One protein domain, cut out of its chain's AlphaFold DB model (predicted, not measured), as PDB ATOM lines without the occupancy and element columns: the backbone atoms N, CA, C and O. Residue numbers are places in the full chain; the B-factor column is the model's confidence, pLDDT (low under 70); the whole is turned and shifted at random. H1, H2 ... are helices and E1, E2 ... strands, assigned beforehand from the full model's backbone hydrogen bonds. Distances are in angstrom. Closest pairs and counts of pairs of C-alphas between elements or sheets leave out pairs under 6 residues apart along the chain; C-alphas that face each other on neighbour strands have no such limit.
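AT A GLANCE: This is residues 361 to 469 of the 469 residues of an uncharacterized protein of Herbidospora galbida (UniProt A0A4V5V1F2). Two antiparallel sheets, E1 E2 E3 and E4 E5 E6 E7, make a sandwich, partly face to face, with E8 packed on E4 and E5. The long link of residues 417 to 429 reaches toward one end of the longest axis, and the small helix H1 lies toward the other. The printed part has 109 residues, with one named helix and eight named strands in the order E1 E2 E3 E4 E5 E6 H1 E7 E8; the class is mostly strand. The whole is compact, with a radius of gyration of the C-alphas of 14.2 A, yet elongated, with spans of 44 by 28 by 21 A.

HOW THE PARTS SIT: E1, residues 368 to 374, and E2, residues 377 to 384, form a hairpin, with N 370 and O 381 at 2.8 A. E2 and E3, residues 387 to 395, form another, with N 380 and O 393 at 2.8 A. E1 E2 E3 is a meander, each strand the antiparallel neighbour of the one before. Residues 361 to 362 pair with residues 368 to 369 of E1, antiparallel. E3 bends by 66 degrees at residue 392. A second meander runs through E4, residues 399 to 404, E5, residues 410 to 416, and E6, residues 430 to 436. N 403 and O 412 are 2.9 A apart, and N 413 and O 433 2.8 A. H1, residues 438 to 442, is not on either sheet; its O i to N i+4 pair is within hydrogen-bond range. Residues 448 to 449 pair with residues 390 to 391 of E3, parallel. E7, residues 454 to 460, is the antiparallel neighbour of E6, with N 432 and O 458 at 2.8 A. E8, residues 464 to 468, pairs with no named strand; the closest C-alphas of E4 and E8, Ala 403 and Ala 468, are 5.7 A apart. The two sheets are face to face as a sandwich, the parts that face each other 10.9 A centre to centre and the strands of the one sheet at 34 degrees to those of the other; both sheets are strongly twisted.

IN THESE COORDINATES: E1 begins with C-alpha 368 at (185.173, 220.592, 65.258) and is 18.7 A long. E2 measures 22.1 A and E3 20.7 A. E4 begins with C-alpha 399 at (193.985, 207.297, 68.249) and measures 14.4 A, E5 19.7 A and E6 19.8 A. H1 is 6.1 A long, E7 17.8 A. E8, 10.3 A long, ends with C-alpha 468 at (201.953, 220.153, 68.937).

THE WHOLE: The two C-alphas farthest apart, those of Asp 365 and Asp 423, are 45.6 A apart. The printed part has no cut and ends at the chain's last residue, 469. The long links are E5 to E6 and H1 to E7. The mean pLDDT of the printed part is 86.6; residues 420 to 427 and residue 465 are under 70.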
ATOM      1  N   ILE A 361     189.124 218.805  68.263       85.12
ATOM      2  CA  ILE A 361     189.877 219.973  67.800       85.12
ATOM      3  C   ILE A 361     188.898 220.915  67.120       85.12
ATOM      4  O   ILE A 361     188.180 220.502  66.213       85.12
ATOM      5  N   ILE A 362     188.921 222.192  67.482       85.75
ATOM      6  CA  ILE A 362     188.106 223.215  66.825       85.75
ATOM      7  C   ILE A 362     188.824 223.707  65.562       85.75
ATOM      8  O   ILE A 362     189.981 224.123  65.614       85.75
ATOM      9  N   LEU A 363     188.127 223.668  64.428       87.94
ATOM     10  CA  LEU A 363     188.581 224.208  63.151       87.94
ATOM     11  C   LEU A 363     188.354 225.733  63.090       87.94
ATOM     12  O   LEU A 363     187.453 226.250  63.758       87.94
ATOM     13  N   PRO A 364     189.114 226.476  62.260       84.00
ATOM     14  CA  PRO A 364     188.995 227.936  62.162       84.00
ATOM     15  C   PRO A 364     187.595 228.460  61.807       84.00
ATOM     16  O   PRO A 364     187.259 229.593  62.143       84.00
ATOM     17  N   ASP A 365     186.772 227.648  61.145       87.06
ATOM     18  CA  ASP A 365     185.405 227.987  60.738       87.06
ATOM     19  C   ASP A 365     184.328 227.604  61.772       87.06
ATOM     20  O   ASP A 365     183.130 227.682  61.490       87.06
ATOM     21  N   GLY A 366     184.738 227.191  62.975       86.50
ATOM     22  CA  GLY A 366     183.847 226.831  64.077       86.50
ATOM     23  C   GLY A 366     183.294 225.406  64.015       86.50
ATOM     24  O   GLY A 366     182.571 225.001  64.929       86.50
ATOM     25  N   ARG A 367     183.631 224.621  62.982       93.12
ATOM     26  CA  ARG A 367     183.466 223.160  63.028       93.12
ATOM     27  C   ARG A 367     184.428 222.568  64.057       93.12
ATOM     28  O   ARG A 367     185.390 223.212  64.463       93.12
ATOM     29  N   HIS A 368     184.203 221.323  64.451       92.25
ATOM     30  CA  HIS A 368     185.173 220.592  65.258       92.25
ATOM     31  C   HIS A 368     185.389 219.178  64.727       92.25
ATOM     32  O   HIS A 368     184.486 218.541  64.187       92.25
ATOM     33  N   LEU A 369     186.616 218.696  64.843       92.94
ATOM     34  CA  LEU A 369     186.979 217.304  64.639       92.94
ATOM     35  C   LEU A 369     186.742 216.573  65.948       92.94
ATOM     36  O   LEU A 369     187.121 217.122  66.964       92.94
ATOM     37  N   ALA A 370     186.175 215.372  65.943       91.75
ATOM     38  CA  ALA A 370     185.989 214.553  67.138       91.75
ATOM     39  C   ALA A 370     186.305 213.079  66.852       91.75
ATOM     40  O   ALA A 370     185.861 212.556  65.829       91.75
ATOM     41  N   VAL A 371     187.020 212.379  67.742       90.44
ATOM     42  CA  VAL A 371     187.197 210.920  67.650       90.44
ATOM     43  C   VAL A 371     185.958 210.225  68.194       90.44
ATOM     44  O   VAL A 371     185.545 210.434  69.331       90.44
ATOM     45  N   HIS A 372     185.414 209.325  67.389       88.62
ATOM     46  CA  HIS A 372     184.339 208.412  67.740       88.62
ATOM     47  C   HIS A 372     184.931 207.019  67.881       88.62
ATOM     48  O   HIS A 372     185.620 206.536  66.980       88.62
ATOM     49  N   THR A 373     184.665 206.371  69.012       84.31
ATOM     50  CA  THR A 373     185.127 205.003  69.270       84.31
ATOM     51  C   THR A 373     183.959 204.045  69.087       84.31
ATOM     52  O   THR A 373     183.041 204.016  69.901       84.31
ATOM     53  N   THR A 374     184.004 203.250  68.022       81.44
ATOM     54  CA  THR A 374     183.027 202.200  67.718       81.44
ATOM     55  C   THR A 374     183.781 200.892  67.568       81.44
ATOM     56  O   THR A 374     184.282 200.601  66.485       81.44
ATOM     57  N   SER A 375     183.900 200.127  68.660       73.31
ATOM     58  CA  SER A 375     184.651 198.859  68.691       73.31
ATOM     59  C   SER A 375     184.366 198.004  67.443       73.31
ATOM     60  O   SER A 375     183.190 197.744  67.176       73.31
ATOM     61  N   PRO A 376     185.384 197.592  66.655       77.38
ATOM     62  CA  PRO A 376     186.837 197.716  66.881       77.38
ATOM     63  C   PRO A 376     187.486 198.987  66.292       77.38
ATOM     64  O   PRO A 376     188.670 199.232  66.476       77.38
ATOM     65  N   THR A 377     186.724 199.793  65.563       84.69
ATOM     66  CA  THR A 377     187.211 200.947  64.795       84.69
ATOM     67  C   THR A 377     187.200 202.250  65.589       84.69
ATOM     68  O   THR A 377     186.355 202.486  66.457       84.69
ATOM     69  N   ARG A 378     188.113 203.157  65.246       90.38
ATOM     70  CA  ARG A 378     188.045 204.552  65.690       90.38
ATOM     71  C   ARG A 378     187.995 205.457  64.486       90.38
ATOM     72  O   ARG A 378     188.724 205.250  63.524       90.38
ATOM     73  N   THR A 379     187.126 206.453  64.521       93.38
ATOM     74  CA  THR A 379     186.966 207.387  63.407       93.38
ATOM     75  C   THR A 379     187.160 208.810  63.878       93.38
ATOM     76  O   THR A 379     186.760 209.135  64.987       93.38
ATOM     77  N   ILE A 380     187.741 209.667  63.047       94.88
ATOM     78  CA  ILE A 380     187.720 211.114  63.260       94.88
ATOM     79  C   ILE A 380     186.591 211.664  62.403       94.88
ATOM     80  O   ILE A 380     186.617 211.555  61.176       94.88
ATOM     81  N   GLY A 381     185.571 212.207  63.060       94.69
ATOM     82  CA  GLY A 381     184.446 212.867  62.416       94.69
ATOM     83  C   GLY A 381     184.594 214.381  62.434       94.69
ATOM     84  O   GLY A 381     185.128 214.923  63.391       94.69
ATOM     85  N   VAL A 382     184.080 215.057  61.413       95.69
ATOM     86  CA  VAL A 382     183.901 216.516  61.388       95.69
ATOM     87  C   VAL A 382     182.471 216.818  61.803       95.69
ATOM     88  O   VAL A 382     181.539 216.182  61.306       95.69
ATOM     89  N   HIS A 383     182.290 217.794  62.680       94.19
ATOM     90  CA  HIS A 383     181.008 218.155  63.271       94.19
ATOM     91  C   HIS A 383     180.751 219.650  63.180       94.19
ATOM     92  O   HIS A 383     181.672 220.468  63.137       94.19
ATOM     93  N   ARG A 384     179.467 220.001  63.193       93.56
ATOM     94  CA  ARG A 384     178.983 221.365  63.395       93.56
ATOM     95  C   ARG A 384     177.932 221.334  64.497       93.56
ATOM     96  O   ARG A 384     176.833 220.821  64.284       93.56
ATOM     97  N   GLY A 385     178.282 221.871  65.665       90.31
ATOM     98  CA  GLY A 385     177.539 221.563  66.891       90.31
ATOM     99  C   GLY A 385     177.496 220.047  67.093       90.31
ATOM    100  O   GLY A 385     178.471 219.371  66.794       90.31
ATOM    101  N   ASP A 386     176.348 219.499  67.473       89.62
ATOM    102  CA  ASP A 386     176.217 218.058  67.742       89.62
ATOM    103  C   ASP A 386     176.046 217.196  66.475       89.62
ATOM    104  O   ASP A 386     175.909 215.972  66.544       89.62
ATOM    105  N   ARG A 387     176.000 217.818  65.289       93.44
ATOM    106  CA  ARG A 387     175.771 217.111  64.026       93.44
ATOM    107  C   ARG A 387     177.092 216.686  63.392       93.44
ATOM    108  O   ARG A 387     177.834 217.533  62.890       93.44
ATOM    109  N   LYS A 388     177.294 215.370  63.263       95.12
ATOM    110  CA  LYS A 388     178.343 214.788  62.412       95.12
ATOM    111  C   LYS A 388     178.053 215.085  60.940       95.12
ATOM    112  O   LYS A 388     176.992 214.730  60.428       95.12
ATOM    113  N   LEU A 389     179.005 215.721  60.268       95.88
ATOM    114  CA  LEU A 389     178.976 215.990  58.831       95.88
ATOM    115  C   LEU A 389     179.642 214.839  58.074       95.88
ATOM    116  O   LEU A 389     179.002 214.160  57.273       95.88
ATOM    117  N   ALA A 390     180.905 214.571  58.401       96.50
ATOM    118  CA  ALA A 390     181.748 213.637  57.670       96.50
ATOM    119  C   ALA A 390     182.640 212.795  58.588       96.50
ATOM    120  O   ALA A 390     182.843 213.131  59.753       96.50
ATOM    121  N   THR A 391     183.191 211.711  58.051       96.38
ATOM    122  CA  THR A 391     184.345 210.985  58.592       96.38
ATOM    123  C   THR A 391     185.556 211.319  57.724       96.38
ATOM    124  O   THR A 391     185.483 211.197  56.505       96.38
ATOM    125  N   ILE A 392     186.657 211.753  58.340       95.88
ATOM    126  CA  ILE A 392     187.894 212.125  57.629       95.88
ATOM    127  C   ILE A 392     189.007 211.094  57.776       95.88
ATOM    128  O   ILE A 392     189.923 211.048  56.959       95.88
ATOM    129  N   LEU A 393     188.932 210.269  58.817       94.69
ATOM    130  CA  LEU A 393     189.876 209.192  59.051       94.69
ATOM    131  C   LEU A 393     189.157 208.030  59.722       94.69
ATOM    132  O   LEU A 393     188.479 208.224  60.729       94.69
ATOM    133  N   THR A 394     189.389 206.827  59.208       93.81
ATOM    134  CA  THR A 394     189.065 205.571  59.885       93.81
ATOM    135  C   THR A 394     190.372 204.871  60.247       93.81
ATOM    136  O   THR A 394     191.208 204.592  59.381       93.81
ATOM    137  N   ALA A 395     190.554 204.639  61.543       89.50
ATOM    138  CA  ALA A 395     191.707 204.013  62.166       89.50
ATOM    139  C   ALA A 395     191.338 202.616  62.679       89.50
ATOM    140  O   ALA A 395     190.296 202.426  63.313       89.50
ATOM    141  N   GLY A 396     192.223 201.649  62.426       85.94
ATOM    142  CA  GLY A 396     192.081 200.282  62.935       85.94
ATOM    143  C   GLY A 396     192.384 200.139  64.429       85.94
ATOM    144  O   GLY A 396     191.956 199.160  65.025       85.94
ATOM    145  N   ASN A 397     193.074 201.113  65.039       85.88
ATOM    146  CA  ASN A 397     193.510 201.053  66.439       85.88
ATOM    147  C   ASN A 397     193.250 202.363  67.193       85.88
ATOM    148  O   ASN A 397     192.514 203.251  66.748       85.88
ATOM    149  N   ARG A 398     193.872 202.477  68.371       87.44
ATOM    150  CA  ARG A 398     193.810 203.635  69.250       87.44
ATOM    151  C   ARG A 398     194.365 204.887  68.572       87.44
ATOM    152  O   ARG A 398     195.540 204.943  68.234       87.44
ATOM    153  N   ILE A 399     193.529 205.915  68.444       87.88
ATOM    154  CA  ILE A 399     193.985 207.297  68.249       87.88
ATOM    155  C   ILE A 399     194.386 207.827  69.625       87.88
ATOM    156  O   ILE A 399     193.601 207.726  70.574       87.88
ATOM    157  N   MET A 400     195.617 208.317  69.730       83.81
ATOM    158  CA  MET A 400     196.231 208.774  70.977       83.81
ATOM    159  C   MET A 400     196.220 210.291  71.095       83.81
ATOM    160  O   MET A 400     195.942 210.811  72.171       83.81
ATOM    161  N   SER A 401     196.485 210.977  69.988       86.31
ATOM    162  CA  SER A 401     196.630 212.425  69.943       86.31
ATOM    163  C   SER A 401     196.289 212.963  68.561       86.31
ATOM    164  O   SER A 401     196.299 212.238  67.560       86.31
ATOM    165  N   MET A 402     195.979 214.254  68.510       90.94
ATOM    166  CA  MET A 402     195.749 214.978  67.271       90.94
ATOM    167  C   MET A 402     196.313 216.395  67.388       90.94
ATOM    168  O   MET A 402     196.216 217.006  68.451       90.94
ATOM    169  N   ALA A 403     196.853 216.934  66.296       89.81
ATOM    170  CA  ALA A 403     197.312 218.320  66.217       89.81
ATOM    171  C   ALA A 403     196.987 218.919  64.845       89.81
ATOM    172  O   ALA A 403     197.300 218.330  63.813       89.81
ATOM    173  N   LEU A 404     196.349 220.087  64.832       89.88
ATOM    174  CA  LEU A 404     196.009 220.819  63.611       89.88
ATOM    175  C   LEU A 404     197.133 221.794  63.261       89.88
ATOM    176  O   LEU A 404     197.644 222.467  64.156       89.88
ATOM    177  N   ASP A 405     197.481 221.919  61.981       87.81
ATOM    178  CA  ASP A 405     198.343 223.020  61.545       87.81
ATOM    179  C   ASP A 405     197.644 224.386  61.745       87.81
ATOM    180  O   ASP A 405     196.418 224.490  61.817       87.81
ATOM    181  N   ALA A 406     198.407 225.482  61.827       79.88
ATOM    182  CA  ALA A 406     197.800 226.811  62.014       79.88
ATOM    183  C   ALA A 406     196.871 227.250  60.878       79.88
ATOM    184  O   ALA A 406     196.041 228.136  61.080       79.88
ATOM    185  N   THR A 407     197.041 226.697  59.682       83.06
ATOM    186  CA  THR A 407     196.211 227.016  58.519       83.06
ATOM    187  C   THR A 407     194.894 226.238  58.518       83.06
ATOM    188  O   THR A 407     194.006 226.570  57.737       83.06
ATOM    189  N   GLY A 408     194.738 225.231  59.383       87.50
ATOM    190  CA  GLY A 408     193.612 224.300  59.364       87.50
ATOM    191  C   GLY A 408     193.573 223.420  58.111       87.50
ATOM    192  O   GLY A 408     192.521 222.880  57.777       87.50
ATOM    193  N   THR A 409     194.680 223.316  57.377       91.81
ATOM    194  CA  THR A 409     194.797 222.580  56.111       91.81
ATOM    195  C   THR A 409     195.325 221.171  56.280       91.81
ATOM    196  O   THR A 409     195.227 220.383  55.346       91.81
ATOM    197  N   ALA A 410     195.870 220.829  57.440       93.00
ATOM    198  CA  ALA A 410     196.351 219.492  57.713       93.00
ATOM    199  C   ALA A 410     196.216 219.135  59.193       93.00
ATOM    200  O   ALA A 410     196.248 219.989  60.079       93.00
ATOM    201  N   LEU A 411     196.103 217.835  59.443       94.38
ATOM    202  CA  LEU A 411     195.961 217.242  60.765       94.38
ATOM    203  C   LEU A 411     197.026 216.165  60.962       94.38
ATOM    204  O   LEU A 411     197.093 215.232  60.165       94.38
ATOM    205  N   LEU A 412     197.815 216.250  62.028       93.38
ATOM    206  CA  LEU A 412     198.586 215.118  62.534       93.38
ATOM    207  C   LEU A 412     197.717 214.286  63.466       93.38
ATOM    208  O   LEU A 412     197.010 214.829  64.313       93.38
ATOM    209  N   VAL A 413     197.802 212.971  63.323       92.69
ATOM    210  CA  VAL A 413     197.096 211.994  64.149       92.69
ATOM    211  C   VAL A 413     198.107 210.969  64.639       92.69
ATOM    212  O   VAL A 413     198.634 210.193  63.843       92.69
ATOM    213  N   GLY A 414     198.375 210.974  65.942       90.81
ATOM    214  CA  GLY A 414     199.174 209.949  66.603       90.81
ATOM    215  C   GLY A 414     198.314 208.726  66.905       90.81
ATOM    216  O   GLY A 414     197.225 208.852  67.476       90.81
ATOM    217  N   MET A 415     198.771 207.540  66.518       90.81
ATOM    218  CA  MET A 415     197.993 206.311  66.645       90.81
ATOM    219  C   MET A 415     198.858 205.083  66.924       90.81
ATOM    220  O   MET A 415     200.014 205.019  66.518       90.81
ATOM    221  N   GLU A 416     198.266 204.096  67.593       89.12
ATOM    222  CA  GLU A 416     198.849 202.761  67.747       89.12
ATOM    223  C   GLU A 416     198.858 202.032  66.397       89.12
ATOM    224  O   GLU A 416     197.875 202.061  65.640       89.12
ATOM    225  N   ASN A 417     199.961 201.357  66.094       85.31
ATOM    226  CA  ASN A 417     200.054 200.481  64.939       85.31
ATOM    227  C   ASN A 417     199.287 199.181  65.188       85.31
ATOM    228  O   ASN A 417     199.154 198.739  66.332       85.31
ATOM    229  N   PRO A 418     198.724 198.560  64.135       78.81
ATOM    230  CA  PRO A 418     198.058 197.281  64.302       78.81
ATOM    231  C   PRO A 418     199.151 196.287  64.650       78.81
ATOM    232  O   PRO A 418     200.040 196.071  63.826       78.81
ATOM    233  N   GLN A 419     199.123 195.717  65.856       70.25
ATOM    234  CA  GLN A 419     200.115 194.708  66.197       70.25
ATOM    235  C   GLN A 419     199.985 193.553  65.200       70.25
ATOM    236  O   GLN A 419     198.896 192.975  65.075       70.25
ATOM    237  N   PRO A 420     201.052 193.211  64.457       60.69
ATOM    238  CA  PRO A 420     201.034 191.991  63.680       60.69
ATOM    239  C   PRO A 420     200.862 190.836  64.669       60.69
ATOM    240  O   PRO A 420     201.594 190.732  65.648       60.69
ATOM    241  N   LEU A 421     199.892 189.957  64.413       57.47
ATOM    242  CA  LEU A 421     199.571 188.790  65.252       57.47
ATOM    243  C   LEU A 421     200.749 187.800  65.427       57.47
ATOM    244  O   LEU A 421     200.588 186.781  66.092       57.47
ATOM    245  N   LEU A 422     201.916 188.067  64.828       56.19
ATOM    246  CA  LEU A 422     203.085 187.193  64.765       56.19
ATOM    247  C   LEU A 422     204.391 187.995  64.965       56.19
ATOM    248  O   LEU A 422     204.874 188.656  64.050       56.19
ATOM    249  N   ASP A 423     204.921 187.920  66.186       53.84
ATOM    250  CA  ASP A 423     206.338 187.890  66.610       53.84
ATOM    251  C   ASP A 423     207.395 188.762  65.890       53.84
ATOM    252  O   ASP A 423     208.553 188.372  65.736       53.84
ATOM    253  N   SER A 424     207.054 189.983  65.472       53.25
ATOM    254  CA  SER A 424     208.056 190.963  65.039       53.25
ATOM    255  C   SER A 424     208.473 191.847  66.216       53.25
ATOM    256  O   SER A 424     207.912 192.922  66.419       53.25
ATOM    257  N   SER A 425     209.507 191.447  66.957       59.91
ATOM    258  CA  SER A 425     210.133 192.241  68.036       59.91
ATOM    259  C   SER A 425     210.726 193.598  67.591       59.91
ATOM    260  O   SER A 425     211.377 194.290  68.373       59.91
ATOM    261  N   HIS A 426     210.531 193.977  66.325       62.28
ATOM    262  CA  HIS A 426     211.132 195.142  65.685       62.28
ATOM    263  C   HIS A 426     210.128 196.093  65.016       62.28
ATOM    264  O   HIS A 426     210.564 197.127  64.514       62.28
ATOM    265  N   SER A 427     208.823 195.794  65.010       63.34
ATOM    266  CA  SER A 427     207.839 196.704  64.405       63.34
ATOM    267  C   SER A 427     207.601 197.928  65.299       63.34
ATOM    268  O   SER A 427     207.558 197.776  66.519       63.34
ATOM    269  N   PRO A 428     207.468 199.141  64.729       72.50
ATOM    270  CA  PRO A 428     207.080 200.312  65.501       72.50
ATOM    271  C   PRO A 428     205.675 200.104  66.073       72.50
ATOM    272  O   PRO A 428     204.756 199.719  65.348       72.50
ATOM    273  N   ASP A 429     205.505 200.377  67.363       84.00
ATOM    274  CA  ASP A 429     204.218 200.251  68.054       84.00
ATOM    275  C   ASP A 429     203.283 201.432  67.753       84.00
ATOM    276  O   ASP A 429     202.069 201.337  67.943       84.00
ATOM    277  N   TYR A 430     203.832 202.535  67.238       88.50
ATOM    278  CA  TYR A 430     203.111 203.780  67.015       88.50
ATOM    279  C   TYR A 430     203.513 204.453  65.705       88.50
ATOM    280  O   TYR A 430     204.644 204.333  65.231       88.50
ATOM    281  N   GLN A 431     202.583 205.227  65.156       92.31
ATOM    282  CA  GLN A 431     202.813 206.083  63.999       92.31
ATOM    283  C   GLN A 431     202.125 207.439  64.167       92.31
ATOM    284  O   GLN A 431     201.132 207.574  64.888       92.31
ATOM    285  N   ILE A 432     202.629 208.439  63.451       92.00
ATOM    286  CA  ILE A 432     201.944 209.711  63.233       92.00
ATOM    287  C   ILE A 432     201.583 209.786  61.756       92.00
ATOM    288  O   ILE A 432     202.441 209.669  60.878       92.00
ATOM    289  N   VAL A 433     200.301 210.002  61.487       94.12
ATOM    290  CA  VAL A 433     199.763 210.165  60.139       94.12
ATOM    291  C   VAL A 433     199.364 211.614  59.936       94.12
ATOM    292  O   VAL A 433     198.660 212.192  60.761       94.12
ATOM    293  N   ARG A 434     199.774 212.193  58.811       94.56
ATOM    294  CA  ARG A 434     199.317 213.500  58.358       94.56
ATOM    295  C   ARG A 434     198.158 213.335  57.381       94.56
ATOM    296  O   ARG A 434     198.300 212.653  56.369       94.56
ATOM    297  N   VAL A 435     197.029 213.973  57.676       95.88
ATOM    298  CA  VAL A 435     195.803 213.998  56.864       95.88
ATOM    299  C   VAL A 435     195.651 215.385  56.233       95.88
ATOM    300  O   VAL A 435     195.708 216.385  56.947       95.88
ATOM    301  N   ASP A 436     195.470 215.454  54.914       95.19
ATOM    302  CA  ASP A 436     195.235 216.708  54.183       95.19
ATOM    303  C   ASP A 436     193.753 217.111  54.270       95.19
ATOM    304  O   ASP A 436     192.870 216.383  53.819       95.19
ATOM    305  N   LEU A 437     193.478 218.277  54.856       95.44
ATOM    306  CA  LEU A 437     192.138 218.825  55.067       95.44
ATOM    307  C   LEU A 437     191.712 219.837  53.990       95.44
ATOM    308  O   LEU A 437     190.616 220.386  54.088       95.44
ATOM    309  N   ARG A 438     192.515 220.107  52.951       94.25
ATOM    310  CA  ARG A 438     192.166 221.111  51.923       94.25
ATOM    311  C   ARG A 438     190.832 220.818  51.246       94.25
ATOM    312  O   ARG A 438     189.995 221.710  51.171       94.25
ATOM    313  N   ALA A 439     190.580 219.564  50.871       92.94
ATOM    314  CA  ALA A 439     189.303 219.164  50.274       92.94
ATOM    315  C   ALA A 439     188.102 219.415  51.214       92.94
ATOM    316  O   ALA A 439     187.021 219.796  50.766       92.94
ATOM    317  N   LEU A 440     188.295 219.256  52.529       94.31
ATOM    318  CA  LEU A 440     187.281 219.560  53.544       94.31
ATOM    319  C   LEU A 440     187.048 221.073  53.706       94.31
ATOM    320  O   LEU A 440     185.947 221.490  54.072       94.31
ATOM    321  N   ASN A 441     188.073 221.893  53.474       92.88
ATOM    322  CA  ASN A 441     187.977 223.353  53.528       92.88
ATOM    323  C   ASN A 441     187.353 223.933  52.254       92.88
ATOM    324  O   ASN A 441     186.589 224.889  52.333       92.88
ATOM    325  N   GLU A 442     187.635 223.335  51.096       94.56
ATOM    326  CA  GLU A 442     187.019 223.690  49.813       94.56
ATOM    327  C   GLU A 442     185.528 223.332  49.770       94.56
ATOM    328  O   GLU A 442     184.739 224.041  49.145       94.56
ATOM    329  N   ASN A 443     185.122 222.271  50.476       94.94
ATOM    330  CA  ASN A 443     183.723 221.875  50.612       94.94
ATOM    331  C   ASN A 443     183.323 221.667  52.089       94.94
ATOM    332  O   ASN A 443     183.274 220.531  52.569       94.94
ATOM    333  N   PRO A 444     182.989 222.748  52.823       92.88
ATOM    334  CA  PRO A 444     182.696 222.670  54.254       92.88
ATOM    335  C   PRO A 444     181.476 221.819  54.627       92.88
ATOM    336  O   PRO A 444     181.384 221.353  55.763       92.88
ATOM    337  N   GLU A 445     180.555 221.633  53.676       93.69
ATOM    338  CA  GLU A 445     179.321 220.848  53.813       93.69
ATOM    339  C   GLU A 445     179.476 219.399  53.331       93.69
ATOM    340  O   GLU A 445     178.489 218.663  53.264       93.69
ATOM    341  N   ALA A 446     180.694 218.982  52.967       92.88
ATOM    342  CA  ALA A 446     180.950 217.613  52.556       92.88
ATOM    343  C   ALA A 446     180.481 216.635  53.646       92.88
ATOM    344  O   ALA A 446     180.730 216.832  54.840       92.88
ATOM    345  N   ALA A 447     179.782 215.585  53.221       94.69
ATOM    346  CA  ALA A 447     179.176 214.607  54.107       94.69
ATOM    347  C   ALA A 447     179.561 213.180  53.708       94.69
ATOM    348  O   ALA A 447     179.885 212.915  52.552       94.69
ATOM    349  N   GLY A 448     179.488 212.257  54.666       94.44
ATOM    350  CA  GLY A 448     179.878 210.857  54.461       94.44
ATOM    351  C   GLY A 448     181.354 210.595  54.766       94.44
ATOM    352  O   GLY A 448     181.951 211.289  55.585       94.44
ATOM    353  N   ASP A 449     181.930 209.553  54.171       94.31
ATOM    354  CA  ASP A 449     183.354 209.226  54.319       94.31
ATOM    355  C   ASP A 449     184.160 209.926  53.220       94.31
ATOM    356  O   ASP A 449     183.937 209.680  52.034       94.31
ATOM    357  N   LEU A 450     185.053 210.836  53.610       92.75
ATOM    358  CA  LEU A 450     185.785 211.685  52.669       92.75
ATOM    359  C   LEU A 450     187.090 211.060  52.177       92.75
ATOM    360  O   LEU A 450     187.669 211.600  51.240       92.75
ATOM    361  N   ASN A 451     187.547 209.956  52.788       89.12
ATOM    362  CA  ASN A 451     188.803 209.268  52.462       89.12
ATOM    363  C   ASN A 451     189.943 210.240  52.092       89.12
ATOM    364  O   ASN A 451     190.515 210.180  51.000       89.12
ATOM    365  N   LEU A 452     190.211 211.194  52.986       94.75
ATOM    366  CA  LEU A 452     191.151 212.272  52.709       94.75
ATOM    367  C   LEU A 452     192.575 211.726  52.492       94.75
ATOM    368  O   LEU A 452     192.956 210.741  53.137       94.75
ATOM    369  N   PRO A 453     193.385 212.363  51.620       94.50
ATOM    370  CA  PRO A 453     194.775 211.976  51.423       94.50
ATOM    371  C   PRO A 453     195.530 211.946  52.751       94.50
ATOM    372  O   PRO A 453     195.474 212.893  53.540       94.50
ATOM    373  N   ARG A 454     196.252 210.850  52.997       94.44
ATOM    374  CA  ARG A 454     197.000 210.637  54.236       94.44
ATOM    375  C   ARG A 454     198.364 210.017  53.970       94.44
ATOM    376  O   ARG A 454     198.501 209.210  53.055       94.44
ATOM    377  N   HIS A 455     199.354 210.373  54.780       94.00
ATOM    378  CA  HIS A 455     200.708 209.828  54.706       94.00
ATOM    379  C   HIS A 455     201.302 209.652  56.103       94.00
ATOM    380  O   HIS A 455     201.066 210.472  56.989       94.00
ATOM    381  N   VAL A 456     202.056 208.573  56.301       93.19
ATOM    382  CA  VAL A 456     202.816 208.349  57.534       93.19
ATOM    383  C   VAL A 456     204.003 209.308  57.533       93.19
ATOM    384  O   VAL A 456     204.759 209.346  56.565       93.19
ATOM    385  N   VAL A 457     204.132 210.109  58.589       91.75
ATOM    386  CA  VAL A 457     205.214 211.099  58.746       91.75
ATOM    387  C   VAL A 457     206.202 210.721  59.839       91.75
ATOM    388  O   VAL A 457     207.275 211.304  59.895       91.75
ATOM    389  N   TRP A 458     205.863 209.769  60.707       91.56
ATOM    390  CA  TRP A 458     206.751 209.264  61.750       91.56
ATOM    391  C   TRP A 458     206.279 207.891  62.225       91.56
ATOM    392  O   TRP A 458     205.075 207.638  62.274       91.56
ATOM    393  N   GLU A 459     207.225 207.047  62.623       89.88
ATOM    394  CA  GLU A 459     206.991 205.757  63.267       89.88
ATOM    395  C   GLU A 459     207.960 205.596  64.440       89.88
ATOM    396  O   GLU A 459     209.123 205.998  64.356       89.88
ATOM    397  N   GLY A 460     207.500 204.987  65.530       84.69
ATOM    398  CA  GLY A 460     208.341 204.767  66.698       84.69
ATOM    399  C   GLY A 460     207.765 203.770  67.691       84.69
ATOM    400  O   GLY A 460     206.676 203.230  67.518       84.69
ATOM    401  N   ARG A 461     208.549 203.500  68.737       82.12
ATOM    402  CA  ARG A 461     208.190 202.580  69.830       82.12
ATOM    403  C   ARG A 461     207.557 203.281  71.026       82.12
ATOM    404  O   ARG A 461     207.054 202.617  71.920       82.12
ATOM    405  N   GLU A 462     207.590 204.608  71.054       77.44
ATOM    406  CA  GLU A 462     207.010 205.399  72.136       77.44
ATOM    407  C   GLU A 462     205.677 206.015  71.703       77.44
ATOM    408  O   GLU A 462     205.536 206.434  70.550       77.44
ATOM    409  N   PRO A 463     204.684 206.081  72.603       74.69
ATOM    410  CA  PRO A 463     203.382 206.629  72.274       74.69
ATOM    411  C   PRO A 463     203.461 208.141  72.007       74.69
ATOM    412  O   PRO A 463     203.972 208.882  72.851       74.69
ATOM    413  N   PRO A 464     202.876 208.644  70.903       72.94
ATOM    414  CA  PRO A 464     202.762 210.074  70.654       72.94
ATOM    415  C   PRO A 464     201.623 210.666  71.483       72.94
ATOM    416  O   PRO A 464     200.543 210.936  70.963       72.94
ATOM    417  N   ALA A 465     201.824 210.808  72.789       66.50
ATOM    418  CA  ALA A 465     200.764 211.197  73.716       66.50
ATOM    419  C   ALA A 465     200.377 212.680  73.603       66.50
ATOM    420  O   ALA A 465     199.186 212.976  73.552       66.50
ATOM    421  N   ASP A 466     201.360 213.582  73.474       72.19
ATOM    422  CA  ASP A 466     201.109 214.991  73.161       72.19
ATOM    423  C   ASP A 466     201.803 215.375  71.853       72.19
ATOM    424  O   ASP A 466     203.023 215.250  71.711       72.19
ATOM    425  N   LEU A 467     201.005 215.874  70.911       77.38
ATOM    426  CA  LEU A 467     201.468 216.448  69.655       77.38
ATOM    427  C   LEU A 467     201.169 217.944  69.647       77.38
ATOM    428  O   LEU A 467     200.039 218.358  69.907       77.38
ATOM    429  N   ALA A 468     202.159 218.753  69.286       77.62
ATOM    430  CA  ALA A 468     201.953 220.153  68.937       77.62
ATOM    431  C   ALA A 468     202.573 220.442  67.571       77.62
ATOM    432  O   ALA A 468     203.711 220.048  67.311       77.62
ATOM    433  N   TRP A 469     201.828 221.136  66.707       83.75
ATOM    434  CA  TRP A 469     202.233 221.380  65.325       83.75
ATOM    435  C   TRP A 469     202.063 222.832  64.893       83.75
ATOM    436  O   TRP A 469     200.944 223.388  64.972       83.75
TER     437      TRP A 469